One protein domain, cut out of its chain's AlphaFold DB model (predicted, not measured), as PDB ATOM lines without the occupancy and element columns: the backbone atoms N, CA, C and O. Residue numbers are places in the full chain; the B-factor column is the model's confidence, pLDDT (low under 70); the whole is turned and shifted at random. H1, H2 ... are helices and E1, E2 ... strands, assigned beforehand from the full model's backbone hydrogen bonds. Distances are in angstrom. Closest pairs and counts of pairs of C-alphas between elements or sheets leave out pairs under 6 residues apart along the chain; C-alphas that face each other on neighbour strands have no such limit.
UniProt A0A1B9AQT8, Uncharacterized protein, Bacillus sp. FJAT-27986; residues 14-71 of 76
ATOM      1  N   LYS A  14     -28.106 -18.467 -12.261       84.81
ATOM      2  CA  LYS A  14     -29.449 -19.072 -12.222       84.81
ATOM      3  C   LYS A  14     -30.492 -18.212 -11.496       84.81
ATOM      4  O   LYS A  14     -31.647 -18.173 -11.896       84.81
ATOM      5  N   ILE A  15     -30.086 -17.520 -10.428       84.88
ATOM      6  CA  ILE A  15     -30.991 -16.677  -9.639       84.88
ATOM      7  C   ILE A  15     -31.267 -15.388 -10.401       84.88
ATOM      8  O   ILE A  15     -32.411 -14.964 -10.473       84.88
ATOM      9  N   ILE A  16     -30.234 -14.816 -11.022       84.81
ATOM     10  CA  ILE A  16     -30.354 -13.626 -11.869       84.81
ATOM     11  C   ILE A  16     -31.309 -13.914 -13.036       84.81
ATOM     12  O   ILE A  16     -32.264 -13.175 -13.230       84.81
ATOM     13  N   TRP A  17     -31.128 -15.037 -13.733       85.31
ATOM     14  CA  TRP A  17     -32.037 -15.494 -14.788       85.31
ATOM     15  C   TRP A  17     -33.460 -15.725 -14.287       85.31
ATOM     16  O   TRP A  17     -34.415 -15.344 -14.954       85.31
ATOM     17  N   SER A  18     -33.623 -16.295 -13.093       86.50
ATOM     18  CA  SER A  18     -34.953 -16.455 -12.511       86.50
ATOM     19  C   SER A  18     -35.626 -15.118 -12.192       86.50
ATOM     20  O   SER A  18     -36.844 -15.048 -12.302       86.50
ATOM     21  N   ILE A  19     -34.866 -14.090 -11.800       84.69
ATOM     22  CA  ILE A  19     -35.381 -12.732 -11.569       84.69
ATOM     23  C   ILE A  19     -35.711 -12.057 -12.906       84.69
ATOM     24  O   ILE A  19     -36.732 -11.398 -13.003       84.69
ATOM     25  N   ILE A  20     -34.905 -12.254 -13.952       80.00
ATOM     26  CA  ILE A  20     -35.187 -11.723 -15.298       80.00
ATOM     27  C   ILE A  20     -36.458 -12.358 -15.883       80.00
ATOM     28  O   ILE A  20     -37.307 -11.649 -16.409       80.00
ATOM     29  N   ASN A  21     -36.626 -13.678 -15.738       81.50
ATOM     30  CA  ASN A  21     -37.818 -14.392 -16.210       81.50
ATOM     31  C   ASN A  21     -39.067 -14.072 -15.379       81.50
ATOM     32  O   ASN A  21     -40.181 -14.155 -15.890       81.50
ATOM     33  N   ARG A  22     -38.898 -13.765 -14.087       80.00
ATOM     34  CA  ARG A  22     -39.987 -13.413 -13.166       80.00
ATOM     35  C   ARG A  22     -39.611 -12.199 -12.312       80.00
ATOM     36  O   ARG A  22     -39.287 -12.352 -11.131       80.00
ATOM     37  N   PRO A  23     -39.664 -10.990 -12.889       75.31
ATOM     38  CA  PRO A  23     -39.221  -9.778 -12.202       75.31
ATOM     39  C   PRO A  23     -40.109  -9.387 -11.014       75.31
ATOM     40  O   PRO A  23     -39.618  -8.749 -10.082       75.31
ATOM     41  N   PHE A  24     -41.377  -9.809 -11.017       76.94
ATOM     42  CA  PHE A  24     -42.366  -9.493  -9.980       76.94
ATOM     43  C   PHE A  24     -42.310 -10.416  -8.753       76.94
ATOM     44  O   PHE A  24     -42.551  -9.961  -7.637       76.94
ATOM     45  N   ASP A  25     -41.949 -11.691  -8.936       80.56
ATOM     46  CA  ASP A  25     -41.912 -12.675  -7.838       80.56
ATOM     47  C   ASP A  25     -40.765 -12.391  -6.851       80.56
ATOM     48  O   ASP A  25     -40.835 -12.754  -5.676       80.56
ATOM     49  N   GLY A  26     -39.692 -11.744  -7.324       80.50
ATOM     50  CA  GLY A  26     -38.440 -11.636  -6.580       80.50
ATOM     51  C   GLY A  26     -37.815 -13.009  -6.281       80.50
ATOM     52  O   GLY A  26     -38.396 -14.076  -6.500       80.50
ATOM     53  N   LYS A  27     -36.574 -13.027  -5.793       88.19
ATOM     54  CA  LYS A  27     -35.914 -14.262  -5.336       88.19
ATOM     55  C   LYS A  27     -35.098 -14.045  -4.078       88.19
ATOM     56  O   LYS A  27     -34.411 -13.040  -3.934       88.19
ATOM     57  N   ASN A  28     -35.106 -15.040  -3.196       89.12
ATOM     58  CA  ASN A  28     -34.292 -15.005  -1.986       89.12
ATOM     59  C   ASN A  28     -32.807 -15.159  -2.316       89.12
ATOM     60  O   ASN A  28     -32.396 -16.030  -3.086       89.12
ATOM     61  N   CYS A  29     -31.983 -14.325  -1.686       87.88
ATOM     62  CA  CYS A  29     -30.541 -14.488  -1.711       87.88
ATOM     63  C   CYS A  29     -30.149 -15.748  -0.917       87.88
ATOM     64  O   CYS A  29     -30.490 -15.831   0.259       87.88
ATOM     65  N   PRO A  30     -29.351 -16.674  -1.474       88.00
ATOM     66  CA  PRO A  30     -28.981 -17.923  -0.799       88.00
ATOM     67  C   PRO A  30     -28.033 -17.716   0.393       88.00
ATOM     68  O   PRO A  30     -27.765 -18.651   1.135       88.00
ATOM     69  N   HIS A  31     -27.490 -16.506   0.563       88.94
ATOM     70  CA  HIS A  31     -26.548 -16.190   1.636       88.94
ATOM     71  C   HIS A  31     -27.193 -15.490   2.831       88.94
ATOM     72  O   HIS A  31     -26.722 -15.653   3.948       88.94
ATOM     73  N   CYS A  32     -28.213 -14.662   2.605       89.69
ATOM     74  CA  CYS A  32     -28.840 -13.870   3.668       89.69
ATOM     75  C   CYS A  32     -30.362 -14.030   3.729       89.69
ATOM     76  O   CYS A  32     -31.002 -13.331   4.507       89.69
ATOM     77  N   ASN A  33     -30.939 -14.888   2.879       88.19
ATOM     78  CA  ASN A  33     -32.375 -15.151   2.738       88.19
ATOM     79  C   ASN A  33     -33.265 -13.917   2.541       88.19
ATOM     80  O   ASN A  33     -34.487 -14.025   2.579       88.19
ATOM     81  N   ARG A  34     -32.684 -12.744   2.269       88.75
ATOM     82  CA  ARG A  34     -33.446 -11.552   1.910       88.75
ATOM     83  C   ARG A  34     -33.947 -11.664   0.482       88.75
ATOM     84  O   ARG A  34     -33.191 -12.069  -0.407       88.75
ATOM     85  N   LEU A  35     -35.199 -11.270   0.292       88.50
ATOM     86  CA  LEU A  35     -35.814 -11.163  -1.017       88.50
ATOM     87  C   LEU A  35     -35.097 -10.085  -1.838       88.50
ATOM     88  O   LEU A  35     -34.735  -9.027  -1.323       88.50
ATOM     89  N   GLN A  36     -34.824 -10.406  -3.096       86.81
ATOM     90  CA  GLN A  36     -34.164  -9.538  -4.058       86.81
ATOM     91  C   GLN A  36     -35.054  -9.392  -5.281       86.81
ATOM     92  O   GLN A  36     -35.516 -10.382  -5.850       86.81
ATOM     93  N   TYR A  37     -35.242  -8.151  -5.690       86.62
ATOM     94  CA  TYR A  37     -36.018  -7.747  -6.847       86.62
ATOM     95  C   TYR A  37     -35.121  -7.081  -7.880       86.62
ATOM     96  O   TYR A  37     -33.999  -6.661  -7.588       86.62
ATOM     97  N   MET A  38     -35.626  -6.956  -9.102       84.12
ATOM     98  CA  MET A  38     -34.972  -6.160 -10.131       84.12
ATOM     99  C   MET A  38     -35.170  -4.668  -9.833       84.12
ATOM    100  O   MET A  38     -36.288  -4.216  -9.573       84.12
ATOM    101  N   LYS A  39     -34.088  -3.885  -9.861       84.94
ATOM    102  CA  LYS A  39     -34.156  -2.446  -9.586       84.94
ATOM    103  C   LYS A  39     -34.985  -1.721 -10.650       84.94
ATOM    104  O   LYS A  39     -34.917  -2.072 -11.828       84.94
ATOM    105  N   ALA A  40     -35.675  -0.652 -10.230       79.44
ATOM    106  CA  ALA A  40     -36.457   0.267 -11.068       79.44
ATOM    107  C   ALA A  40     -35.786   0.556 -12.436       79.44
ATOM    108  O   ALA A  40     -36.295   0.289 -13.517       79.44
ATOM    109  N   LYS A  41     -34.541   1.018 -12.396       78.62
ATOM    110  CA  LYS A  41     -33.806   1.389 -13.608       78.62
ATOM    111  C   LYS A  41     -33.536   0.205 -14.548       78.62
ATOM    112  O   LYS A  41     -33.623   0.356 -15.763       78.62
ATOM    113  N   SER A  42     -33.213  -0.967 -13.999       80.56
ATOM    114  CA  SER A  42     -32.858  -2.151 -14.789       80.56
ATOM    115  C   SER A  42     -34.068  -2.786 -15.463       80.56
ATOM    116  O   SER A  42     -33.959  -3.192 -16.616       80.56
ATOM    117  N   PHE A  43     -35.223  -2.838 -14.796       80.12
ATOM    118  CA  PHE A  43     -36.427  -3.339 -15.460       80.12
ATOM    119  C   PHE A  43     -37.006  -2.320 -16.437       80.12
ATOM    120  O   PHE A  43     -37.473  -2.740 -17.482       80.12
ATOM    121  N   GLN A  44     -36.898  -1.005 -16.215       79.25
ATOM    122  CA  GLN A  44     -37.321  -0.032 -17.235       79.25
ATOM    123  C   GLN A  44     -36.474  -0.164 -18.510       79.25
ATOM    124  O   GLN A  44     -36.996  -0.127 -19.620       79.25
ATOM    125  N   PHE A  45     -35.167  -0.390 -18.348       77.50
ATOM    126  CA  PHE A  45     -34.257  -0.664 -19.459       77.50
ATOM    127  C   PHE A  45     -34.581  -1.981 -20.186       77.50
ATOM    128  O   PHE A  45     -34.395  -2.070 -21.396       77.50
ATOM    129  N   MET A  46     -35.091  -2.983 -19.461       76.50
ATOM    130  CA  MET A  46     -35.554  -4.258 -20.021       76.50
ATOM    131  C   MET A  46     -36.927  -4.150 -20.701       76.50
ATOM    132  O   MET A  46     -37.141  -4.764 -21.738       76.50
ATOM    133  N   SER A  47     -37.853  -3.395 -20.105       75.44
ATOM    134  CA  SER A  47     -39.251  -3.263 -20.527       75.44
ATOM    135  C   SER A  47     -39.427  -2.302 -21.697       75.44
ATOM    136  O   SER A  47     -40.421  -2.396 -22.412       75.44
ATOM    137  N   ASN A  48     -38.482  -1.388 -21.926       74.88
ATOM    138  CA  ASN A  48     -38.365  -0.742 -23.223       74.88
ATOM    139  C   ASN A  48     -37.987  -1.837 -24.231       74.88
ATOM    140  O   ASN A  48     -36.827  -2.243 -24.271       74.88
ATOM    141  N   TYR A  49     -38.957  -2.303 -25.027       64.50
ATOM    142  CA  TYR A  49     -38.866  -3.321 -26.094       64.50
ATOM    143  C   TYR A  49     -37.902  -2.954 -27.254       64.50
ATOM    144  O   TYR A  49     -38.164  -3.224 -28.422       64.50
ATOM    145  N   GLY A  50     -36.790  -2.290 -26.953       69.12
ATOM    146  CA  GLY A  50     -35.732  -1.898 -27.871       69.12
ATOM    147  C   GLY A  50     -34.417  -2.630 -27.570       69.12
ATOM    148  O   GLY A  50     -34.418  -3.713 -26.977       69.12
ATOM    149  N   PRO A  51     -33.257  -2.051 -27.932       72.81
ATOM    150  CA  PRO A  51     -31.961  -2.718 -27.789       72.81
ATOM    151  C   PRO A  51     -31.604  -3.068 -26.336       72.81
ATOM    152  O   PRO A  51     -30.772  -3.945 -26.109       72.81
ATOM    153  N   GLY A  52     -32.244  -2.431 -25.348       71.25
ATOM    154  CA  GLY A  52     -32.013  -2.690 -23.925       71.25
ATOM    155  C   GLY A  52     -32.402  -4.101 -23.473       71.25
ATOM    156  O   GLY A  52     -31.667  -4.712 -22.695       71.25
ATOM    157  N   PHE A  53     -33.482  -4.665 -24.024       74.69
ATOM    158  CA  PHE A  53     -33.898  -6.043 -23.746       74.69
ATOM    159  C   PHE A  53     -32.857  -7.059 -24.238       74.69
ATOM    160  O   PHE A  53     -32.398  -7.916 -23.480       74.69
ATOM    161  N   ILE A  54     -32.420  -6.905 -25.492       80.31
ATOM    162  CA  ILE A  54     -31.383  -7.740 -26.115       80.31
ATOM    163  C   ILE A  54     -30.070  -7.621 -25.330       80.31
ATOM    164  O   ILE A  54     -29.418  -8.624 -25.043       80.31
ATOM    165  N   PHE A  55     -29.708  -6.409 -24.903       80.31
ATOM    166  CA  PHE A  55     -28.491  -6.171 -24.132       80.31
ATOM    167  C   PHE A  55     -28.507  -6.854 -22.756       80.31
ATOM    168  O   PHE A  55     -27.495  -7.420 -22.353       80.31
ATOM    169  N   ILE A  56     -29.644  -6.863 -22.048       78.06
ATOM    170  CA  ILE A  56     -29.789  -7.578 -20.765       78.06
ATOM    171  C   ILE A  56     -29.758  -9.100 -20.961       78.06
ATOM    172  O   ILE A  56     -29.172  -9.799 -20.135       78.06
ATOM    173  N   LEU A  57     -30.336  -9.607 -22.054       77.00
ATOM    174  CA  LEU A  57     -30.266 -11.023 -22.430       77.00
ATOM    175  C   LEU A  57     -28.821 -11.487 -22.669       77.00
ATOM    176  O   LEU A  57     -28.427 -12.549 -22.189       77.00
ATOM    177  N   LEU A  58     -28.028 -10.686 -23.384       81.19
ATOM    178  CA  LEU A  58     -26.611 -10.962 -23.650       81.19
ATOM    179  C   LEU A  58     -25.731 -10.736 -22.412       81.19
ATOM    180  O   LEU A  58     -24.790 -11.491 -22.166       81.19
ATOM    181  N   PHE A  59     -26.043  -9.716 -21.609       79.94
ATOM    182  CA  PHE A  59     -25.247  -9.301 -20.459       79.94
ATOM    183  C   PHE A  59     -26.101  -9.126 -19.192       79.94
ATOM    184  O   PHE A  59     -26.269  -8.007 -18.692       79.94
ATOM    185  N   PRO A  60     -26.530 -10.233 -18.552       72.56
ATOM    186  CA  PRO A  60     -27.301 -10.187 -17.304       72.56
ATOM    187  C   PRO A  60     -26.501  -9.601 -16.126       72.56
ATOM    188  O   PRO A  60     -27.033  -9.349 -15.048       72.56
ATOM    189  N   PHE A  61     -25.199  -9.364 -16.315       73.25
ATOM    190  CA  PHE A  61     -24.306  -8.773 -15.325       73.25
ATOM    191  C   PHE A  61     -24.568  -7.293 -15.034       73.25
ATOM    192  O   PHE A  61     -24.131  -6.835 -13.979       73.25
ATOM    193  N   PHE A  62     -25.242  -6.572 -15.936       73.94
ATOM    194  CA  PHE A  62     -25.611  -5.162 -15.746       73.94
ATOM    195  C   PHE A  62     -26.936  -4.979 -14.998       73.94
ATOM    196  O   PHE A  62     -27.333  -3.852 -14.706       73.94
ATOM    197  N   VAL A  63     -27.629  -6.073 -14.669       77.94
ATOM    198  CA  VAL A  63     -28.852  -6.015 -13.869       77.94
ATOM    199  C   VAL A  63     -28.491  -5.645 -12.437       77.94
ATOM    200  O   VAL A  63     -27.775  -6.386 -11.763       77.94
ATOM    201  N   GLU A  64     -29.012  -4.516 -11.962       83.25
ATOM    202  CA  GLU A  64     -28.941  -4.129 -10.559       83.25
ATOM    203  C   GLU A  64     -30.131  -4.713  -9.797       83.25
ATOM    204  O   GLU A  64     -31.273  -4.717 -10.271       83.25
ATOM    205  N   LEU A  65     -29.851  -5.202  -8.591       84.44
ATOM    206  CA  LEU A  65     -30.859  -5.732  -7.684       84.44
ATOM    207  C   LEU A  65     -31.224  -4.695  -6.627       84.44
ATOM    208  O   LEU A  65     -30.413  -3.840  -6.271       84.44
ATOM    209  N   SER A  66     -32.444  -4.811  -6.123       82.62
ATOM    210  CA  SER A  66     -32.964  -4.050  -4.997       82.62
ATOM    211  C   SER A  66     -33.500  -5.007  -3.937       82.62
ATOM    212  O   SER A  66     -34.109  -6.027  -4.251       82.62
ATOM    213  N   ASN A  67     -33.291  -4.665  -2.672       81.38
ATOM    214  CA  ASN A  67     -33.916  -5.317  -1.518       81.38
ATOM    215  C   ASN A  67     -35.356  -4.832  -1.271       81.38
ATOM    216  O   ASN A  67     -36.018  -5.328  -0.365       81.38
ATOM    217  N   GLU A  68     -35.824  -3.873  -2.065       77.19
ATOM    218  CA  GLU A  68     -37.176  -3.332  -2.019       77.19
ATOM    219  C   GLU A  68     -37.945  -3.771  -3.260       77.19
ATOM    220  O   GLU A  68     -37.388  -3.816  -4.365       77.19
ATOM    221  N   LYS A  69     -39.233  -4.080  -3.079       68.75
ATOM    222  CA  LYS A  69     -40.145  -4.302  -4.197       68.75
ATOM    223  C   LYS A  69     -40.230  -2.985  -4.968       68.75
ATOM    224  O   LYS A  69     -40.612  -1.958  -4.415       68.75
ATOM    225  N   GLY A  70     -39.731  -2.987  -6.203       64.62
ATOM    226  CA  GLY A  70     -39.738  -1.792  -7.044       64.62
ATOM    227  C   GLY A  70     -41.172  -1.354  -7.373       64.62
ATOM    228  O   GLY A  70     -42.090  -2.155  -7.230       64.62
ATOM    229  N   PRO A  71     -41.384  -0.125  -7.881       59.34
ATOM    230  CA  PRO A  71     -42.708   0.442  -8.186       59.34
ATOM    231  C   PRO A  71     -43.491  -0.284  -9.305       59.34
ATOM    232  O   PRO A  71     -44.506   0.223  -9.777       59.34
TER     233      PRO A  71
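This is residues 14 to 71 of the 76 residues of an uncharacterized protein of Bacillus sp. FJAT-27986 (UniProt A0A1B9AQT8). A short ladder of extended chain, with E1 between residues 27 to 28 and residues 65 to 66, makes one part of the domain, and H2 and H3 form a corner that makes the other. H1 is beside E1, and the loop of residues 29 to 34, before E1, reaches away from the two corner helices. The printed part has 58 residues, with three named helices and one named strand in the order H1, E1, H2, H3. The class is mostly helix, with helices holding 24 and strands 4 of the 28 residues in named elements, which is under half of the printed residues. The whole is compact, with a radius of gyration of the C-alphas of 10.9 A and spans of 34 by 24 by 15 A.

The printed part begins with H1, residues 14 to 21, which touches no helix. A long link of 13 residues joins it to E1, residues 35 to 38. The closest C-alphas of H1 and E1 are those of Ile 19 and Met 38, 6.7 A apart, and the two centres are 10.0 A apart. E1 pairs with no named strand, but residues 27 to 28 pair with its residues 35 to 36, antiparallel. Residues 65 to 66 pair with its residues 37 to 38, also antiparallel. H2, residues 40 to 47, and E1 meet only through their link, a tight one of 1 residue. A tight link of 3 residues leads on to H3, residues 51 to 58. H2 and H3 touch only at the corner by their link, where the closest C-alphas, those of Met 46 and Phe 53, are 4.5 A apart. Their lines are about perpendicular, at 83 degrees. H1 and H2 are only just apart, at 8.5 A. H1 and H3 are apart, and so are E1 and H3. In H1, H2 and H3 every O i to N i+4 pair is within hydrogen-bond range.

H1 runs from Lys 14, C-alpha at (-29.449, -19.072, -12.222), to Asn 21, 10.4 A from first to last C-alpha. E1, Leu 35 to Met 38, is also 10.4 A long and starts with C-alpha 35 at (-35.814, -11.163, -1.017). H2, Ala 40 to Ser 47, is 10.5 A long. H3, Pro 51 to Leu 58, is 10.7 A long and ends with C-alpha 58 at (-26.611, -10.962, -23.650).

The two C-alphas farthest apart are those of Cys 32 and Gly 50, 34.4 A. Residues 22 to 34 and residues 59 to 71 are stretches of 13 residues with no named element. The printed part has no cut. Mean pLDDT of the printed part is 79.9, and it is under 70 at residues 49 to 50 and 69 to 71 of this predicted model.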